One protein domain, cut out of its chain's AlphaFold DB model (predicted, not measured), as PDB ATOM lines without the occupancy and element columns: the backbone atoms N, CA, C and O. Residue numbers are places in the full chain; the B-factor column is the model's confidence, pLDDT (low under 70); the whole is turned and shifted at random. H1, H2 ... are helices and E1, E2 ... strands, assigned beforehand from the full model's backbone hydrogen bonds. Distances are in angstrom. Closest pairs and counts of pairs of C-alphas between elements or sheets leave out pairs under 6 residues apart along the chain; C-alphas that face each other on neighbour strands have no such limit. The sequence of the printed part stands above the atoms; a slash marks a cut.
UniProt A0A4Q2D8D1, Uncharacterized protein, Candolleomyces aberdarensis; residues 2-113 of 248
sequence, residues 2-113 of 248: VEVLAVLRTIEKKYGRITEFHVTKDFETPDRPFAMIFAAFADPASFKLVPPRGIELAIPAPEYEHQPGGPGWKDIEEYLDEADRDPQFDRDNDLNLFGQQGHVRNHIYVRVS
ATOM      1  N   VAL A   2      19.600 -11.259 -30.191       93.44
ATOM      2  CA  VAL A   2      18.951  -9.982 -29.827       93.44
ATOM      3  C   VAL A   2      17.488 -10.181 -29.428       93.44
ATOM      4  O   VAL A   2      17.032  -9.624 -28.441       93.44
ATOM      5  N   GLU A   3      16.777 -11.071 -30.119       92.94
ATOM      6  CA  GLU A   3      15.382 -11.424 -29.846       92.94
ATOM      7  C   GLU A   3      15.187 -11.944 -28.421       92.94
ATOM      8  O   GLU A   3      14.214 -11.599 -27.763       92.94
ATOM      9  N   VAL A   4      16.125 -12.752 -27.919       94.06
ATOM     10  CA  VAL A   4      16.062 -13.285 -26.552       94.06
ATOM     11  C   VAL A   4      16.233 -12.162 -25.537       94.06
ATOM     12  O   VAL A   4      15.511 -12.128 -24.545       94.06
ATOM     13  N   LEU A   5      17.156 -11.230 -25.788       95.25
ATOM     14  CA  LEU A   5      17.356 -10.078 -24.915       95.25
ATOM     15  C   LEU A   5      16.129  -9.160 -24.929       95.25
ATOM     16  O   LEU A   5      15.655  -8.789 -23.861       95.25
ATOM     17  N   ALA A   6      15.548  -8.888 -26.101       95.44
ATOM     18  CA  ALA A   6      14.293  -8.145 -26.222       95.44
ATOM     19  C   ALA A   6      13.176  -8.796 -25.388       95.44
ATOM     20  O   ALA A   6      12.521  -8.124 -24.593       95.44
ATOM     21  N   VAL A   7      13.029 -10.123 -25.484       95.56
ATOM     22  CA  VAL A   7      12.068 -10.885 -24.676       95.56
ATOM     23  C   VAL A   7      12.330 -10.714 -23.177       95.56
ATOM     24  O   VAL A   7      11.397 -10.430 -22.427       95.56
ATOM     25  N   LEU A   8      13.583 -10.852 -22.736       96.00
ATOM     26  CA  LEU A   8      13.960 -10.686 -21.330       96.00
ATOM     27  C   LEU A   8      13.636  -9.278 -20.824       96.00
ATOM     28  O   LEU A   8      12.979  -9.156 -19.794       96.00
ATOM     29  N   ARG A   9      13.996  -8.226 -21.569       96.62
ATOM     30  CA  ARG A   9      13.715  -6.836 -21.167       96.62
ATOM     31  C   ARG A   9      12.228  -6.539 -21.096       96.62
ATOM     32  O   ARG A   9      11.786  -5.829 -20.197       96.62
ATOM     33  N   THR A  10      11.422  -7.108 -21.987       95.69
ATOM     34  CA  THR A  10       9.964  -6.974 -21.900       95.69
ATOM     35  C   THR A  10       9.393  -7.686 -20.673       95.69
ATOM     36  O   THR A  10       8.516  -7.142 -20.001       95.69
ATOM     37  N   ILE A  11       9.902  -8.875 -20.337       96.50
ATOM     38  CA  ILE A  11       9.512  -9.599 -19.117       96.50
ATOM     39  C   ILE A  11       9.931  -8.810 -17.867       96.50
ATOM     40  O   ILE A  11       9.139  -8.716 -16.928       96.50
ATOM     41  N   GLU A  12      11.120  -8.206 -17.870       96.94
ATOM     42  CA  GLU A  12      11.606  -7.351 -16.783       96.94
ATOM     43  C   GLU A  12      10.722  -6.125 -16.567       96.94
ATOM     44  O   GLU A  12      10.260  -5.893 -15.448       96.94
ATOM     45  N   LYS A  13      10.393  -5.402 -17.645       96.69
ATOM     46  CA  LYS A  13       9.469  -4.262 -17.590       96.69
ATOM     47  C   LYS A  13       8.099  -4.673 -17.046       96.69
ATOM     48  O   LYS A  13       7.530  -3.951 -16.234       96.69
ATOM     49  N   LYS A  14       7.570  -5.839 -17.436       96.38
ATOM     50  CA  LYS A  14       6.236  -6.288 -17.000       96.38
ATOM     51  C   LYS A  14       6.201  -6.786 -15.551       96.38
ATOM     52  O   LYS A  14       5.321  -6.397 -14.780       96.38
ATOM     53  N   TYR A  15       7.122  -7.671 -15.172       96.88
ATOM     54  CA  TYR A  15       7.057  -8.392 -13.894       96.88
ATOM     55  C   TYR A  15       8.105  -7.937 -12.878       96.88
ATOM     56  O   TYR A  15       7.814  -7.940 -11.685       96.88
ATOM     57  N   GLY A  16       9.285  -7.522 -13.330       96.88
ATOM     58  CA  GLY A  16      10.402  -7.077 -12.498       96.88
ATOM     59  C   GLY A  16      11.742  -7.682 -12.913       96.88
ATOM     60  O   GLY A  16      11.798  -8.618 -13.704       96.88
ATOM     61  N   ARG A  17      12.823  -7.141 -12.345       96.69
ATOM     62  CA  ARG A  17      14.219  -7.455 -12.692       96.69
ATOM     63  C   ARG A  17      14.545  -8.951 -12.621       96.69
ATOM     64  O   ARG A  17      14.188  -9.618 -11.643       96.69
ATOM     65  N   ILE A  18      15.262  -9.452 -13.627       95.25
ATOM     66  CA  ILE A  18      15.749 -10.832 -13.713       95.25
ATOM     67  C   ILE A  18      17.210 -10.861 -13.251       95.25
ATOM     68  O   ILE A  18      18.009 -10.026 -13.657       95.25
ATOM     69  N   THR A  19      17.573 -11.812 -12.389       92.81
ATOM     70  CA  THR A  19      18.965 -11.993 -11.929       92.81
ATOM     71  C   THR A  19      19.723 -12.997 -12.773       92.81
ATOM     72  O   THR A  19      20.909 -12.829 -13.037       92.81
ATOM     73  N   GLU A  20      19.044 -14.068 -13.174       90.81
ATOM     74  CA  GLU A  20      19.640 -15.184 -13.894       90.81
ATOM     75  C   GLU A  20      18.667 -15.673 -14.954       90.81
ATOM     76  O   GLU A  20      17.457 -15.740 -14.723       90.81
ATOM     77  N   PHE A  21      19.201 -16.050 -16.113       92.31
ATOM     78  CA  PHE A  21      18.419 -16.705 -17.143       92.31
ATOM     79  C   PHE A  21      19.226 -17.784 -17.863       92.31
ATOM     80  O   PHE A  21      20.441 -17.686 -18.035       92.31
ATOM     81  N   HIS A  22      18.522 -18.810 -18.324       89.94
ATOM     82  CA  HIS A  22      19.060 -19.883 -19.140       89.94
ATOM     83  C   HIS A  22      18.238 -20.025 -20.408       89.94
ATOM     84  O   HIS A  22      17.012 -20.117 -20.370       89.94
ATOM     85  N   VAL A  23      18.941 -20.082 -21.533       91.00
ATOM     86  CA  VAL A  23      18.353 -20.283 -22.851       91.00
ATOM     87  C   VAL A  23      18.683 -21.700 -23.282       91.00
ATOM     88  O   VAL A  23      19.851 -22.046 -23.460       91.00
ATOM     89  N   THR A  24      17.664 -22.534 -23.437       88.56
ATOM     90  CA  THR A  24      17.823 -23.918 -23.893       88.56
ATOM     91  C   THR A  24      17.065 -24.117 -25.192       88.56
ATOM     92  O   THR A  24      15.927 -23.664 -25.321       88.56
ATOM     93  N   LYS A  25      17.682 -24.806 -26.154       85.94
ATOM     94  CA  LYS A  25      16.999 -25.203 -27.385       85.94
ATOM     95  C   LYS A  25      15.971 -26.287 -27.063       85.94
ATOM     96  O   LYS A  25      16.275 -27.205 -26.302       85.94
ATOM     97  N   ASP A  26      14.788 -26.186 -27.654       81.81
ATOM     98  CA  ASP A  26      13.846 -27.298 -27.657       81.81
ATOM     99  C   ASP A  26      14.350 -28.394 -28.611       81.81
ATOM    100  O   ASP A  26      14.526 -28.170 -29.813       81.81
ATOM    101  N   PHE A  27      14.652 -29.568 -28.058       82.38
ATOM    102  CA  PHE A  27      15.139 -30.712 -28.827       82.38
ATOM    103  C   PHE A  27      14.001 -31.560 -29.408       82.38
ATOM    104  O   PHE A  27      14.273 -32.383 -30.278       82.38
ATOM    105  N   GLU A  28      12.752 -31.362 -28.971       84.19
ATOM    106  CA  GLU A  28      11.601 -32.117 -29.483       84.19
ATOM    107  C   GLU A  28      11.161 -31.611 -30.862       84.19
ATOM    108  O   GLU A  28      10.737 -32.396 -31.708       84.19
ATOM    109  N   THR A  29      11.328 -30.311 -31.134       80.25
ATOM    110  CA  THR A  29      11.039 -29.706 -32.445       80.25
ATOM    111  C   THR A  29      12.271 -29.007 -33.026       80.25
ATOM    112  O   THR A  29      12.343 -27.775 -33.004       80.25
ATOM    113  N   PRO A  30      13.253 -29.753 -33.569       74.62
ATOM    114  CA  PRO A  30      14.524 -29.187 -34.029       74.62
ATOM    115  C   PRO A  30      14.375 -28.200 -35.195       74.62
ATOM    116  O   PRO A  30      15.229 -27.322 -35.350       74.62
ATOM    117  N   ASP A  31      13.297 -28.342 -35.972       79.44
ATOM    118  CA  ASP A  31      12.976 -27.528 -37.151       79.44
ATOM    119  C   ASP A  31      12.466 -26.132 -36.794       79.44
ATOM    120  O   ASP A  31      12.429 -25.239 -37.642       79.44
ATOM    121  N   ARG A  32      12.052 -25.925 -35.540       73.06
ATOM    122  CA  ARG A  32      11.576 -24.630 -35.071       73.06
ATOM    123  C   ARG A  32      12.657 -23.997 -34.199       73.06
ATOM    124  O   ARG A  32      13.168 -24.653 -33.291       73.06
ATOM    125  N   PRO A  33      13.018 -22.724 -34.428       64.62
ATOM    126  CA  PRO A  33      14.008 -22.015 -33.624       64.62
ATOM    127  C   PRO A  33      13.407 -21.593 -32.273       64.62
ATOM    128  O   PRO A  33      13.480 -20.432 -31.881       64.62
ATOM    129  N   PHE A  34      12.761 -22.522 -31.568       68.75
ATOM    130  CA  PHE A  34      12.206 -22.252 -30.257       68.75
ATOM    131  C   PHE A  34      13.283 -22.415 -29.195       68.75
ATOM    132  O   PHE A  34      13.910 -23.468 -29.040       68.75
ATOM    133  N   ALA A  35      13.481 -21.331 -28.461       80.12
ATOM    134  CA  ALA A  35      14.237 -21.332 -27.231       80.12
ATOM    135  C   ALA A  35      13.253 -21.343 -26.062       80.12
ATOM    136  O   ALA A  35      12.380 -20.480 -25.964       80.12
ATOM    137  N   MET A  36      13.413 -22.305 -25.159       90.44
ATOM    138  CA  MET A  36      12.858 -22.189 -23.819       90.44
ATOM    139  C   MET A  36      13.771 -21.269 -23.014       90.44
ATOM    140  O   MET A  36      14.988 -21.472 -22.981       90.44
ATOM    141  N   ILE A  37      13.181 -20.255 -22.385       93.19
ATOM    142  CA  ILE A  37      13.887 -19.321 -21.512       93.19
ATOM    143  C   ILE A  37      13.422 -19.585 -20.087       93.19
ATOM    144  O   ILE A  37      12.244 -19.444 -19.762       93.19
ATOM    145  N   PHE A  38      14.364 -19.963 -19.240       93.31
ATOM    146  CA  PHE A  38      14.169 -20.062 -17.805       93.31
ATOM    147  C   PHE A  38      14.750 -18.812 -17.162       93.31
ATOM    148  O   PHE A  38      15.887 -18.474 -17.462       93.31
ATOM    149  N   ALA A  39      13.999 -18.132 -16.300       93.44
ATOM    150  CA  ALA A  39      14.446 -16.901 -15.658       93.44
ATOM    151  C   ALA A  39      14.117 -16.909 -14.162       93.44
ATOM    152  O   ALA A  39      13.063 -17.408 -13.756       93.44
ATOM    153  N   ALA A  40      15.016 -16.342 -13.361       93.06
ATOM    154  CA  ALA A  40      14.837 -16.098 -11.936       93.06
ATOM    155  C   ALA A  40      14.709 -14.590 -11.682       93.06
ATOM    156  O   ALA A  40      15.515 -13.800 -12.171       93.06
ATOM    157  N   PHE A  41      13.687 -14.190 -10.926       94.56
ATOM    158  CA  PHE A  41      13.473 -12.791 -10.559       94.56
ATOM    159  C   PHE A  41      14.300 -12.405  -9.332       94.56
ATOM    160  O   PHE A  41      14.444 -13.203  -8.406       94.56
ATOM    161  N   ALA A  42      14.761 -11.154  -9.292       93.06
ATOM    162  CA  ALA A  42      15.454 -10.585  -8.137       93.06
ATOM    163  C   ALA A  42      14.558 -10.520  -6.891       93.06
ATOM    164  O   ALA A  42      15.004 -10.798  -5.779       93.06
ATOM    165  N   ASP A  43      13.288 -10.152  -7.083       94.75
ATOM    166  CA  ASP A  43      12.294 -10.040  -6.018       94.75
ATOM    167  C   ASP A  43      11.289 -11.208  -6.090       94.75
ATOM    168  O   ASP A  43      10.609 -11.377  -7.111       94.75
ATOM    169  N   PRO A  44      11.120 -11.997  -5.011       92.69
ATOM    170  CA  PRO A  44      10.082 -13.023  -4.922       92.69
ATOM    171  C   PRO A  44       8.655 -12.497  -5.137       92.69
ATOM    172  O   PRO A  44       7.764 -13.265  -5.510       92.69
ATOM    173  N   ALA A  45       8.397 -11.207  -4.894       95.19
ATOM    174  CA  ALA A  45       7.097 -10.604  -5.173       95.19
ATOM    175  C   ALA A  45       6.800 -10.543  -6.681       95.19
ATOM    176  O   ALA A  45       5.654 -10.767  -7.070       95.19
ATOM    177  N   SER A  46       7.818 -10.340  -7.525       95.31
ATOM    178  CA  SER A  46       7.694 -10.326  -8.989       95.31
ATOM    179  C   SER A  46       7.203 -11.664  -9.533       95.31
ATOM    180  O   SER A  46       6.333 -11.710 -10.402       95.31
ATOM    181  N   PHE A  47       7.669 -12.774  -8.954       93.75
ATOM    182  CA  PHE A  47       7.216 -14.114  -9.334       93.75
ATOM    183  C   PHE A  47       5.706 -14.306  -9.120       93.75
ATOM    184  O   PHE A  47       5.035 -14.929  -9.941       93.75
ATOM    185  N   LYS A  48       5.143 -13.723  -8.054       95.25
ATOM    186  CA  LYS A  48       3.704 -13.818  -7.744       95.25
ATOM    187  C   LYS A  48       2.818 -13.055  -8.731       95.25
ATOM    188  O   LYS A  48       1.613 -13.288  -8.751       95.25
ATOM    189  N   LEU A  49       3.392 -12.150  -9.524       95.50
ATOM    190  CA  LEU A  49       2.671 -11.411 -10.562       95.50
ATOM    191  C   LEU A  49       2.452 -12.251 -11.824       95.50
ATOM    192  O   LEU A  49       1.575 -11.928 -12.624       95.50
ATOM    193  N   VAL A  50       3.225 -13.324 -12.015       95.81
ATOM    194  CA  VAL A  50       3.092 -14.195 -13.184       95.81
ATOM    195  C   VAL A  50       1.824 -15.052 -13.045       95.81
ATOM    196  O   VAL A  50       1.691 -15.802 -12.073       95.81
ATOM    197  N   PRO A  51       0.883 -15.007 -14.011       95.38
ATOM    198  CA  PRO A  51      -0.352 -15.781 -13.923       95.38
ATOM    199  C   PRO A  51      -0.096 -17.298 -13.892       95.38
ATOM    200  O   PRO A  51       0.678 -17.801 -14.707       95.38
ATOM    201  N   PRO A  52      -0.810 -18.081 -13.058       93.62
ATOM    202  CA  PRO A  52      -0.567 -19.521 -12.904       93.62
ATOM    203  C   PRO A  52      -0.819 -20.342 -14.175       93.62
ATOM    204  O   PRO A  52      -0.216 -21.393 -14.369       93.62
ATOM    205  N   ARG A  53      -1.699 -19.869 -15.067       94.50
ATOM    206  CA  ARG A  53      -1.974 -20.505 -16.372       94.50
ATOM    207  C   ARG A  53      -0.974 -20.100 -17.462       94.50
ATOM    208  O   ARG A  53      -0.998 -20.652 -18.566       94.50
ATOM    209  N   GLY A  54      -0.101 -19.155 -17.135       94.38
ATOM    210  CA  GLY A  54       0.690 -18.389 -18.072       94.38
ATOM    211  C   GLY A  54      -0.135 -17.395 -18.884       94.38
ATOM    212  O   GLY A  54      -1.365 -17.432 -18.891       94.38
ATOM    213  N   ILE A  55       0.570 -16.499 -19.560       94.00
ATOM    214  CA  ILE A  55       0.013 -15.488 -20.453       94.00
ATOM    215  C   ILE A  55       0.881 -15.400 -21.703       94.00
ATOM    216  O   ILE A  55       2.105 -15.522 -21.627       94.00
ATOM    217  N   GLU A  56       0.236 -15.231 -22.849       92.81
ATOM    218  CA  GLU A  56       0.915 -14.953 -24.109       92.81
ATOM    219  C   GLU A  56       1.180 -13.453 -24.206       92.81
ATOM    220  O   GLU A  56       0.284 -12.633 -24.014       92.81
ATOM    221  N   LEU A  57       2.433 -13.107 -24.464       91.94
ATOM    222  CA  LEU A  57       2.893 -11.753 -24.701       91.94
ATOM    223  C   LEU A  57       3.304 -11.649 -26.164       91.94
ATOM    224  O   LEU A  57       3.995 -12.530 -26.680       91.94
ATOM    225  N   ALA A  58       2.896 -10.565 -26.813       92.06
ATOM    226  CA  ALA A  58       3.433 -10.179 -28.105       92.06
ATOM    227  C   ALA A  58       4.483  -9.096 -27.874       92.06
ATOM    228  O   ALA A  58       4.197  -8.054 -27.292       92.06
ATOM    229  N   ILE A  59       5.704  -9.381 -28.294       91.88
ATOM    230  CA  ILE A  59       6.876  -8.552 -28.039       91.88
ATOM    231  C   ILE A  59       7.331  -8.016 -29.392       91.88
ATOM    232  O   ILE A  59       7.507  -8.829 -30.297       91.88
ATOM    233  N   PRO A  60       7.497  -6.699 -29.585       91.62
ATOM    234  CA  PRO A  60       7.979  -6.181 -30.860       91.62
ATOM    235  C   PRO A  60       9.332  -6.819 -31.191       91.62
ATOM    236  O   PRO A  60      10.233  -6.864 -30.352       91.62
ATOM    237  N   ALA A  61       9.451  -7.380 -32.393       92.06
ATOM    238  CA  ALA A  61      10.700  -7.973 -32.840       92.06
ATOM    239  C   ALA A  61      11.730  -6.850 -33.054       92.06
ATOM    240  O   ALA A  61      11.381  -5.847 -33.682       92.06
ATOM    241  N   PRO A  62      12.970  -6.996 -32.557       93.19
ATOM    242  CA  PRO A  62      14.007  -5.998 -32.771       93.19
ATOM    243  C   PRO A  62      14.281  -5.852 -34.271       93.19
ATOM    244  O   PRO A  62      14.466  -6.847 -34.975       93.19
ATOM    245  N   GLU A  63      14.309  -4.615 -34.757       92.81
ATOM    246  CA  GLU A  63      14.668  -4.311 -36.140       92.81
ATOM    247  C   GLU A  63      16.178  -4.079 -36.218       92.81
ATOM    248  O   GLU A  63      16.709  -3.192 -35.556       92.81
ATOM    249  N   TYR A  64      16.877  -4.893 -37.007       92.31
ATOM    250  CA  TYR A  64      18.311  -4.742 -37.246       92.31
ATOM    251  C   TYR A  64      18.667  -5.085 -38.696       92.31
ATOM    252  O   TYR A  64      17.996  -5.880 -39.368       92.31
ATOM    253  N   GLU A  65      19.735  -4.470 -39.197       92.56
ATOM    254  CA  GLU A  65      20.199  -4.686 -40.564       92.56
ATOM    255  C   GLU A  65      20.860  -6.064 -40.701       92.56
ATOM    256  O   GLU A  65      21.706  -6.473 -39.904       92.56
ATOM    257  N   HIS A  66      20.478  -6.808 -41.741       91.12
ATOM    258  CA  HIS A  66      21.075  -8.108 -42.024       91.12
ATOM    259  C   HIS A  66      22.462  -7.913 -42.636       91.12
ATOM    260  O   HIS A  66      22.601  -7.692 -43.839       91.12
ATOM    261  N   GLN A  67      23.491  -8.021 -41.803       93.38
ATOM    262  CA  GLN A  67      24.890  -7.913 -42.207       93.38
ATOM    263  C   GLN A  67      25.645  -9.247 -42.031       93.38
ATOM    264  O   GLN A  67      25.285 -10.063 -41.174       93.38
ATOM    265  N   PRO A  68      26.701  -9.509 -42.830       93.75
ATOM    266  CA  PRO A  68      27.558 -10.677 -42.643       93.75
ATOM    267  C   PRO A  68      28.139 -10.711 -41.223       93.75
ATOM    268  O   PRO A  68      28.766  -9.752 -40.786       93.75
ATOM    269  N   GLY A  69      27.935 -11.820 -40.507       92.00
ATOM    270  CA  GLY A  69      28.323 -11.958 -39.096       92.00
ATOM    271  C   GLY A  69      27.180 -11.761 -38.093       92.00
ATOM    272  O   GLY A  69      27.365 -12.077 -36.921       92.00
ATOM    273  N   GLY A  70      25.991 -11.347 -38.546       93.00
ATOM    274  CA  GLY A  70      24.799 -11.204 -37.706       93.00
ATOM    275  C   GLY A  70      24.654  -9.814 -37.069       93.00
ATOM    276  O   GLY A  70      25.254  -8.852 -37.553       93.00
ATOM    277  N   PRO A  71      23.837  -9.687 -36.007       94.19
ATOM    278  CA  PRO A  71      23.595  -8.413 -35.333       94.19
ATOM    279  C   PRO A  71      24.890  -7.773 -34.826       94.19
ATOM    280  O   PRO A  71      25.754  -8.451 -34.264       94.19
ATOM    281  N   GLY A  72      25.032  -6.469 -35.043       94.50
ATOM    282  CA  GLY A  72      26.167  -5.690 -34.569       94.50
ATOM    283  C   GLY A  72      26.048  -5.330 -33.090       94.50
ATOM    284  O   GLY A  72      25.011  -5.509 -32.459       94.50
ATOM    285  N   TRP A  73      27.118  -4.756 -32.530       94.88
ATOM    286  CA  TRP A  73      27.123  -4.277 -31.140       94.88
ATOM    287  C   TRP A  73      26.005  -3.264 -30.861       94.88
ATOM    288  O   TRP A  73      25.314  -3.378 -29.855       94.88
ATOM    289  N   LYS A  74      25.794  -2.315 -31.780       95.06
ATOM    290  CA  LYS A  74      24.774  -1.263 -31.648       95.06
ATOM    291  C   LYS A  74      23.354  -1.820 -31.553       95.06
ATOM    292  O   LYS A  74      22.536  -1.255 -30.844       95.06
ATOM    293  N   ASP A  75      23.092  -2.939 -32.228       94.81
ATOM    294  CA  ASP A  75      21.782  -3.601 -32.214       94.81
ATOM    295  C   ASP A  75      21.527  -4.330 -30.884       94.81
ATOM    296  O   ASP A  75      20.389  -4.631 -30.536       94.81
ATOM    297  N   ILE A  76      22.595  -4.657 -30.150       95.12
ATOM    298  CA  ILE A  76      22.544  -5.374 -28.871       95.12
ATOM    299  C   ILE A  76      22.536  -4.393 -27.692       95.12
ATOM    300  O   ILE A  76      21.901  -4.683 -26.682       95.12
ATOM    301  N   GLU A  77      23.229  -3.258 -27.822       95.62
ATOM    302  CA  GLU A  77      23.506  -2.284 -26.757       95.62
ATOM    303  C   GLU A  77      22.246  -1.829 -26.010       95.62
ATOM    304  O   GLU A  77      22.234  -1.857 -24.781       95.62
ATOM    305  N   GLU A  78      21.155  -1.538 -26.724       94.19
ATOM    306  CA  GLU A  78      19.868  -1.142 -26.125       94.19
ATOM    307  C   GLU A  78      19.291  -2.202 -25.169       94.19
ATOM    308  O   GLU A  78      18.575  -1.882 -24.222       94.19
ATOM    309  N   TYR A  79      19.616  -3.476 -25.389       94.62
ATOM    310  CA  TYR A  79      19.110  -4.590 -24.594       94.62
ATOM    311  C   TYR A  79      20.096  -5.067 -23.523       94.62
ATOM    312  O   TYR A  79      19.800  -6.032 -22.811       94.62
ATOM    313  N   LEU A  80      21.277  -4.455 -23.402       93.69
ATOM    314  CA  LEU A  80      22.244  -4.822 -22.363       93.69
ATOM    315  C   LEU A  80      21.882  -4.222 -21.010       93.69
ATOM    316  O   LEU A  80      22.098  -4.882 -19.992       93.69
ATOM    317  N   ASP A  81      21.269  -3.043 -21.013       93.38
ATOM    318  CA  ASP A  81      20.821  -2.392 -19.795       93.38
ATOM    319  C   ASP A  81      19.602  -3.108 -19.214       93.38
ATOM    320  O   ASP A  81      18.650  -3.481 -19.905       93.38
ATOM    321  N   GLU A  82      19.663  -3.344 -17.911       91.75
ATOM    322  CA  GLU A  82      18.578  -3.970 -17.173       91.75
ATOM    323  C   GLU A  82      17.405  -3.005 -17.030       91.75
ATOM    324  O   GLU A  82      17.590  -1.811 -16.789       91.75
ATOM    325  N   ALA A  83      16.186  -3.526 -17.177       91.19
ATOM    326  CA  ALA A  83      14.985  -2.719 -17.053       91.19
ATOM    327  C   ALA A  83      14.330  -2.919 -15.683       91.19
ATOM    328  O   ALA A  83      14.097  -4.045 -15.236       91.19
ATOM    329  N   ASP A  84      13.977  -1.816 -15.030       93.94
ATOM    330  CA  ASP A  84      13.094  -1.863 -13.872       93.94
ATOM    331  C   ASP A  84      11.645  -2.115 -14.301       93.94
ATOM    332  O   ASP A  84      11.243  -1.879 -15.446       93.94
ATOM    333  N   ARG A  85      10.843  -2.596 -13.348       95.12
ATOM    334  CA  ARG A  85       9.415  -2.817 -13.565       95.12
ATOM    335  C   ARG A  85       8.728  -1.495 -13.900       95.12
ATOM    336  O   ARG A  85       8.791  -0.550 -13.116       95.12
ATOM    337  N   ASP A  86       7.975  -1.487 -14.989       95.62
ATOM    338  CA  ASP A  86       7.138  -0.377 -15.414       95.62
ATOM    339  C   ASP A  86       5.676  -0.605 -14.969       95.62
ATOM    340  O   ASP A  86       5.000  -1.509 -15.473       95.62
ATOM    341  N   PRO A  87       5.138   0.198 -14.028       93.31
ATOM    342  CA  PRO A  87       3.744   0.096 -13.595       93.31
ATOM    343  C   PRO A  87       2.718   0.398 -14.697       93.31
ATOM    344  O   PRO A  87       1.545   0.055 -14.537       93.31
ATOM    345  N   GLN A  88       3.123   1.077 -15.774       93.75
ATOM    346  CA  GLN A  88       2.261   1.444 -16.898       93.75
ATOM    347  C   GLN A  88       2.323   0.434 -18.047       93.75
ATOM    348  O   GLN A  88       1.515   0.536 -18.969       93.75
ATOM    349  N   PHE A  89       3.174  -0.594 -17.948       91.88
ATOM    350  CA  PHE A  89       3.402  -1.572 -19.011       91.88
ATOM    351  C   PHE A  89       2.109  -2.152 -19.598       91.88
ATOM    352  O   PHE A  89       1.958  -2.209 -20.817       91.88
ATOM    353  N   ASP A  90       1.165  -2.568 -18.745       88.19
ATOM    354  CA  ASP A  90      -0.093  -3.175 -19.199       88.19
ATOM    355  C   ASP A  90      -0.998  -2.172 -19.933       88.19
ATOM    356  O   ASP A  90      -1.717  -2.561 -20.842       88.19
ATOM    357  N   ARG A  91      -0.935  -0.874 -19.604       86.88
ATOM    358  CA  ARG A  91      -1.727   0.159 -20.297       86.88
ATOM    359  C   ARG A  91      -1.202   0.425 -21.700       86.88
ATOM    360  O   ARG A  91      -1.992   0.627 -22.618       86.88
ATOM    361  N   ASP A  92       0.117   0.422 -21.843       81.62
ATOM    362  CA  ASP A  92       0.781   0.758 -23.101       81.62
ATOM    363  C   ASP A  92       0.830  -0.441 -24.058       81.62
ATOM    364  O   ASP A  92       0.852  -0.267 -25.275       81.62
ATOM    365  N   ASN A  93       0.795  -1.664 -23.514       79.88
ATOM    366  CA  ASN A  93       0.905  -2.914 -24.270       79.88
ATOM    367  C   ASN A  93      -0.393  -3.739 -24.298       79.88
ATOM    368  O   ASN A  93      -0.356  -4.908 -24.688       79.88
ATOM    369  N   ASP A  94      -1.543  -3.146 -23.952       67.00
ATOM    370  CA  ASP A  94      -2.896  -3.720 -24.102       67.00
ATOM    371  C   ASP A  94      -3.324  -3.787 -25.588       67.00
ATOM    372  O   ASP A  94      -4.433  -3.430 -26.004       67.00
ATOM    373  N   LEU A  95      -2.415  -4.250 -26.445       63.75
ATOM    374  CA  LEU A  95      -2.724  -4.593 -27.818       63.75
ATOM    375  C   LEU A  95      -3.675  -5.787 -27.764       63.75
ATOM    376  O   LEU A  95      -3.281  -6.911 -27.470       63.75
ATOM    377  N   ASN A  96      -4.953  -5.535 -28.038       58.31
ATOM    378  CA  ASN A  96      -5.957  -6.563 -28.282       58.31
ATOM    379  C   ASN A  96      -5.531  -7.419 -29.492       58.31
ATOM    380  O   ASN A  96      -5.977  -7.199 -30.621       58.31
ATOM    381  N   LEU A  97      -4.669  -8.413 -29.252       60.00
ATOM    382  CA  LEU A  97      -4.081  -9.311 -30.257       60.00
ATOM    383  C   LEU A  97      -5.134 -10.074 -31.069       60.00
ATOM    384  O   LEU A  97      -4.874 -10.512 -32.186       60.00
ATOM    385  N   PHE A  98      -6.351 -10.181 -30.541       57.34
ATOM    386  CA  PHE A  98      -7.463 -10.864 -31.190       57.34
ATOM    387  C   PHE A  98      -8.117 -10.067 -32.335       57.34
ATOM    388  O   PHE A  98      -8.873 -10.650 -33.105       57.34
ATOM    389  N   GLY A  99      -7.840  -8.762 -32.479       59.41
ATOM    390  CA  GLY A  99      -8.553  -7.895 -33.431       59.41
ATOM    391  C   GLY A  99      -7.788  -7.475 -34.691       59.41
ATOM    392  O   GLY A  99      -8.416  -7.061 -35.663       59.41
ATOM    393  N   GLN A 100      -6.454  -7.560 -34.710       58.03
ATOM    394  CA  GLN A 100      -5.627  -6.973 -35.778       58.03
ATOM    395  C   GLN A 100      -4.733  -8.006 -36.478       58.03
ATOM    396  O   GLN A 100      -3.519  -7.856 -36.564       58.03
ATOM    397  N   GLN A 101      -5.335  -9.047 -37.053       54.75
ATOM    398  CA  GLN A 101      -4.610 -10.094 -37.795       54.75
ATOM    399  C   GLN A 101      -3.927  -9.611 -39.100       54.75
ATOM    400  O   GLN A 101      -3.251 -10.394 -39.762       54.75
ATOM    401  N   GLY A 102      -4.074  -8.338 -39.491       56.41
ATOM    402  CA  GLY A 102      -3.609  -7.828 -40.789       56.41
ATOM    403  C   GLY A 102      -2.186  -7.254 -40.846       56.41
ATOM    404  O   GLY A 102      -1.606  -7.233 -41.929       56.41
ATOM    405  N   HIS A 103      -1.603  -6.794 -39.728       51.62
ATOM    406  CA  HIS A 103      -0.390  -5.950 -39.775       51.62
ATOM    407  C   HIS A 103       0.754  -6.316 -38.817       51.62
ATOM    408  O   HIS A 103       1.808  -5.689 -38.873       51.62
ATOM    409  N   VAL A 104       0.628  -7.354 -37.990       59.41
ATOM    410  CA  VAL A 104       1.626  -7.651 -36.944       59.41
ATOM    411  C   VAL A 104       2.757  -8.548 -37.472       59.41
ATOM    412  O   VAL A 104       2.999  -9.636 -36.958       59.41
ATOM    413  N   ARG A 105       3.437  -8.137 -38.553       64.50
ATOM    414  CA  ARG A 105       4.528  -8.936 -39.153       64.50
ATOM    415  C   ARG A 105       5.812  -8.980 -38.312       64.50
ATOM    416  O   ARG A 105       6.624  -9.866 -38.541       64.50
ATOM    417  N   ASN A 106       5.957  -8.116 -37.305       85.88
ATOM    418  CA  ASN A 106       7.204  -7.969 -36.545       85.88
ATOM    419  C   ASN A 106       6.976  -8.142 -35.035       85.88
ATOM    420  O   ASN A 106       7.298  -7.242 -34.268       85.88
ATOM    421  N   HIS A 107       6.339  -9.228 -34.586       90.44
ATOM    422  CA  HIS A 107       6.253  -9.537 -33.150       90.44
ATOM    423  C   HIS A 107       6.700 -10.971 -32.861       90.44
ATOM    424  O   HIS A 107       6.421 -11.901 -33.619       90.44
ATOM    425  N   ILE A 108       7.375 -11.137 -31.730       91.06
ATOM    426  CA  ILE A 108       7.747 -12.402 -31.115       91.06
ATOM    427  C   ILE A 108       6.646 -12.751 -30.115       91.06
ATOM    428  O   ILE A 108       6.384 -12.002 -29.175       91.06
ATOM    429  N   TYR A 109       6.004 -13.897 -30.311       90.56
ATOM    430  CA  TYR A 109       4.999 -14.404 -29.384       90.56
ATOM    431  C   TYR A 109       5.669 -15.309 -28.357       90.56
ATOM    432  O   TYR A 109       6.280 -16.316 -28.716       90.56
ATOM    433  N   VAL A 110       5.554 -14.954 -27.079       92.75
ATOM    434  CA  VAL A 110       6.143 -15.712 -25.972       92.75
ATOM    435  C   VAL A 110       5.081 -16.010 -24.936       92.75
ATOM    436  O   VAL A 110       4.364 -15.119 -24.488       92.75
ATOM    437  N   ARG A 111       5.003 -17.265 -24.499       94.06
ATOM    438  CA  ARG A 111       4.169 -17.650 -23.364       94.06
ATOM    439  C   ARG A 111       5.001 -17.641 -22.088       94.06
ATOM    440  O   ARG A 111       5.906 -18.452 -21.931       94.06
ATOM    441  N   VAL A 112       4.657 -16.758 -21.158       95.44
ATOM    442  CA  VAL A 112       5.298 -16.674 -19.840       95.44
ATOM    443  C   VAL A 112       4.442 -17.438 -18.844       95.44
ATOM    444  O   VAL A 112       3.246 -17.185 -18.748       95.44
ATOM    445  N   SER A 113       5.025 -18.377 -18.103       96.06
ATOM    446  CA  SER A 113       4.318 -19.159 -17.081       96.06
ATOM    447  C   SER A 113       5.230 -19.438 -15.890       96.06
ATOM    448  O   SER A 113       6.448 -19.495 -16.080       96.06
TER     449      SER A 113
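What this domain is: This is residues 2 to 113 of the 248 residues of an uncharacterized protein of Candolleomyces aberdarensis (UniProt A0A4Q2D8D1). One helix, H1, lies in the middle, with two separate two-stranded ribbons, E1 with E2 and E3 with E4, wrapped partly round it as a loose, unclosed trough. The chain from H3 to H4 runs along the side of H1 away from the strands, H2 sits by the C-terminal end of H1, and the loop of residues 98 to 103 sticks out. The printed part has 112 residues, with four named helices and four named strands in the order H1 E1 E2 H2 E3 H3 H4 E4; both sheets are antiparallel. The class is mixed, helices and strands, though under half of the residues are in named elements. The whole is compact, with a radius of gyration of the C-alphas of 14.8 A and spans of 43 by 35 by 33 A.

How they stand to each other: E1, residues 18 to 25, and E2, residues 35 to 41, form an antiparallel hairpin at 164 degrees; N 22 and O 38 are 2.8 A apart, within hydrogen-bond range. H1, residues 2 to 15, is near E2, with 10 pairs of C-alphas within 10 A. The closest C-alphas of H1 and E1 are those of Glu 12 and Ile 18, 6.2 A apart. E3, residues 55 to 60, and E4, residues 107 to 112, are antiparallel neighbours at 152 degrees, with N 108 and O 59 at 2.7 A. The closest C-alphas of H1 and E3 are those of Val 7 and Ile 59, 6.6 A; those of H1 and E4 are Val 7 and Val 110, 7.8 A. E2 and E4 are near each other, while E1 and E3 are apart. H1 only just touches H4, residues 89 to 92, with 3 pairs of C-alphas within 8 A, made by residues 13 to 14 of H1 alone; the closest are those of Lys 14 and Phe 89, 5.9 A. H1 is close but not clearly touching to H2, residues 44 to 47, with C-alphas 15 and 46 closest at 5.3 A, and to H3, residues 73 to 77, with C-alphas 2 and 76 closest at 5.9 A. In H1 and H3 every O i to N i+4 pair is within hydrogen-bond range; H2 and H4 are too short for one.

Where its parts are: H1 begins at C-alpha 2, (18.951, -9.982, -29.827), and is 19.9 A long. E1 is 19.9 A, E2 18.7 A, E3 16.1 A and E4 15.1 A long. H2 and H4 are 5.4 A each and H3 is 6.0 A. E4 ends at C-alpha 112, (5.298, -16.674, -19.840).

The domain as a whole: The two C-alphas farthest apart, those of Ala 45 and Pro 68, are 42.7 A apart. The printed part has no cut. The links E3 to H3, H3 to H4 and H4 to E4 are long. Mean pLDDT of the printed part is 88.1; residues 33 to 34 and 94 to 105 are under 70.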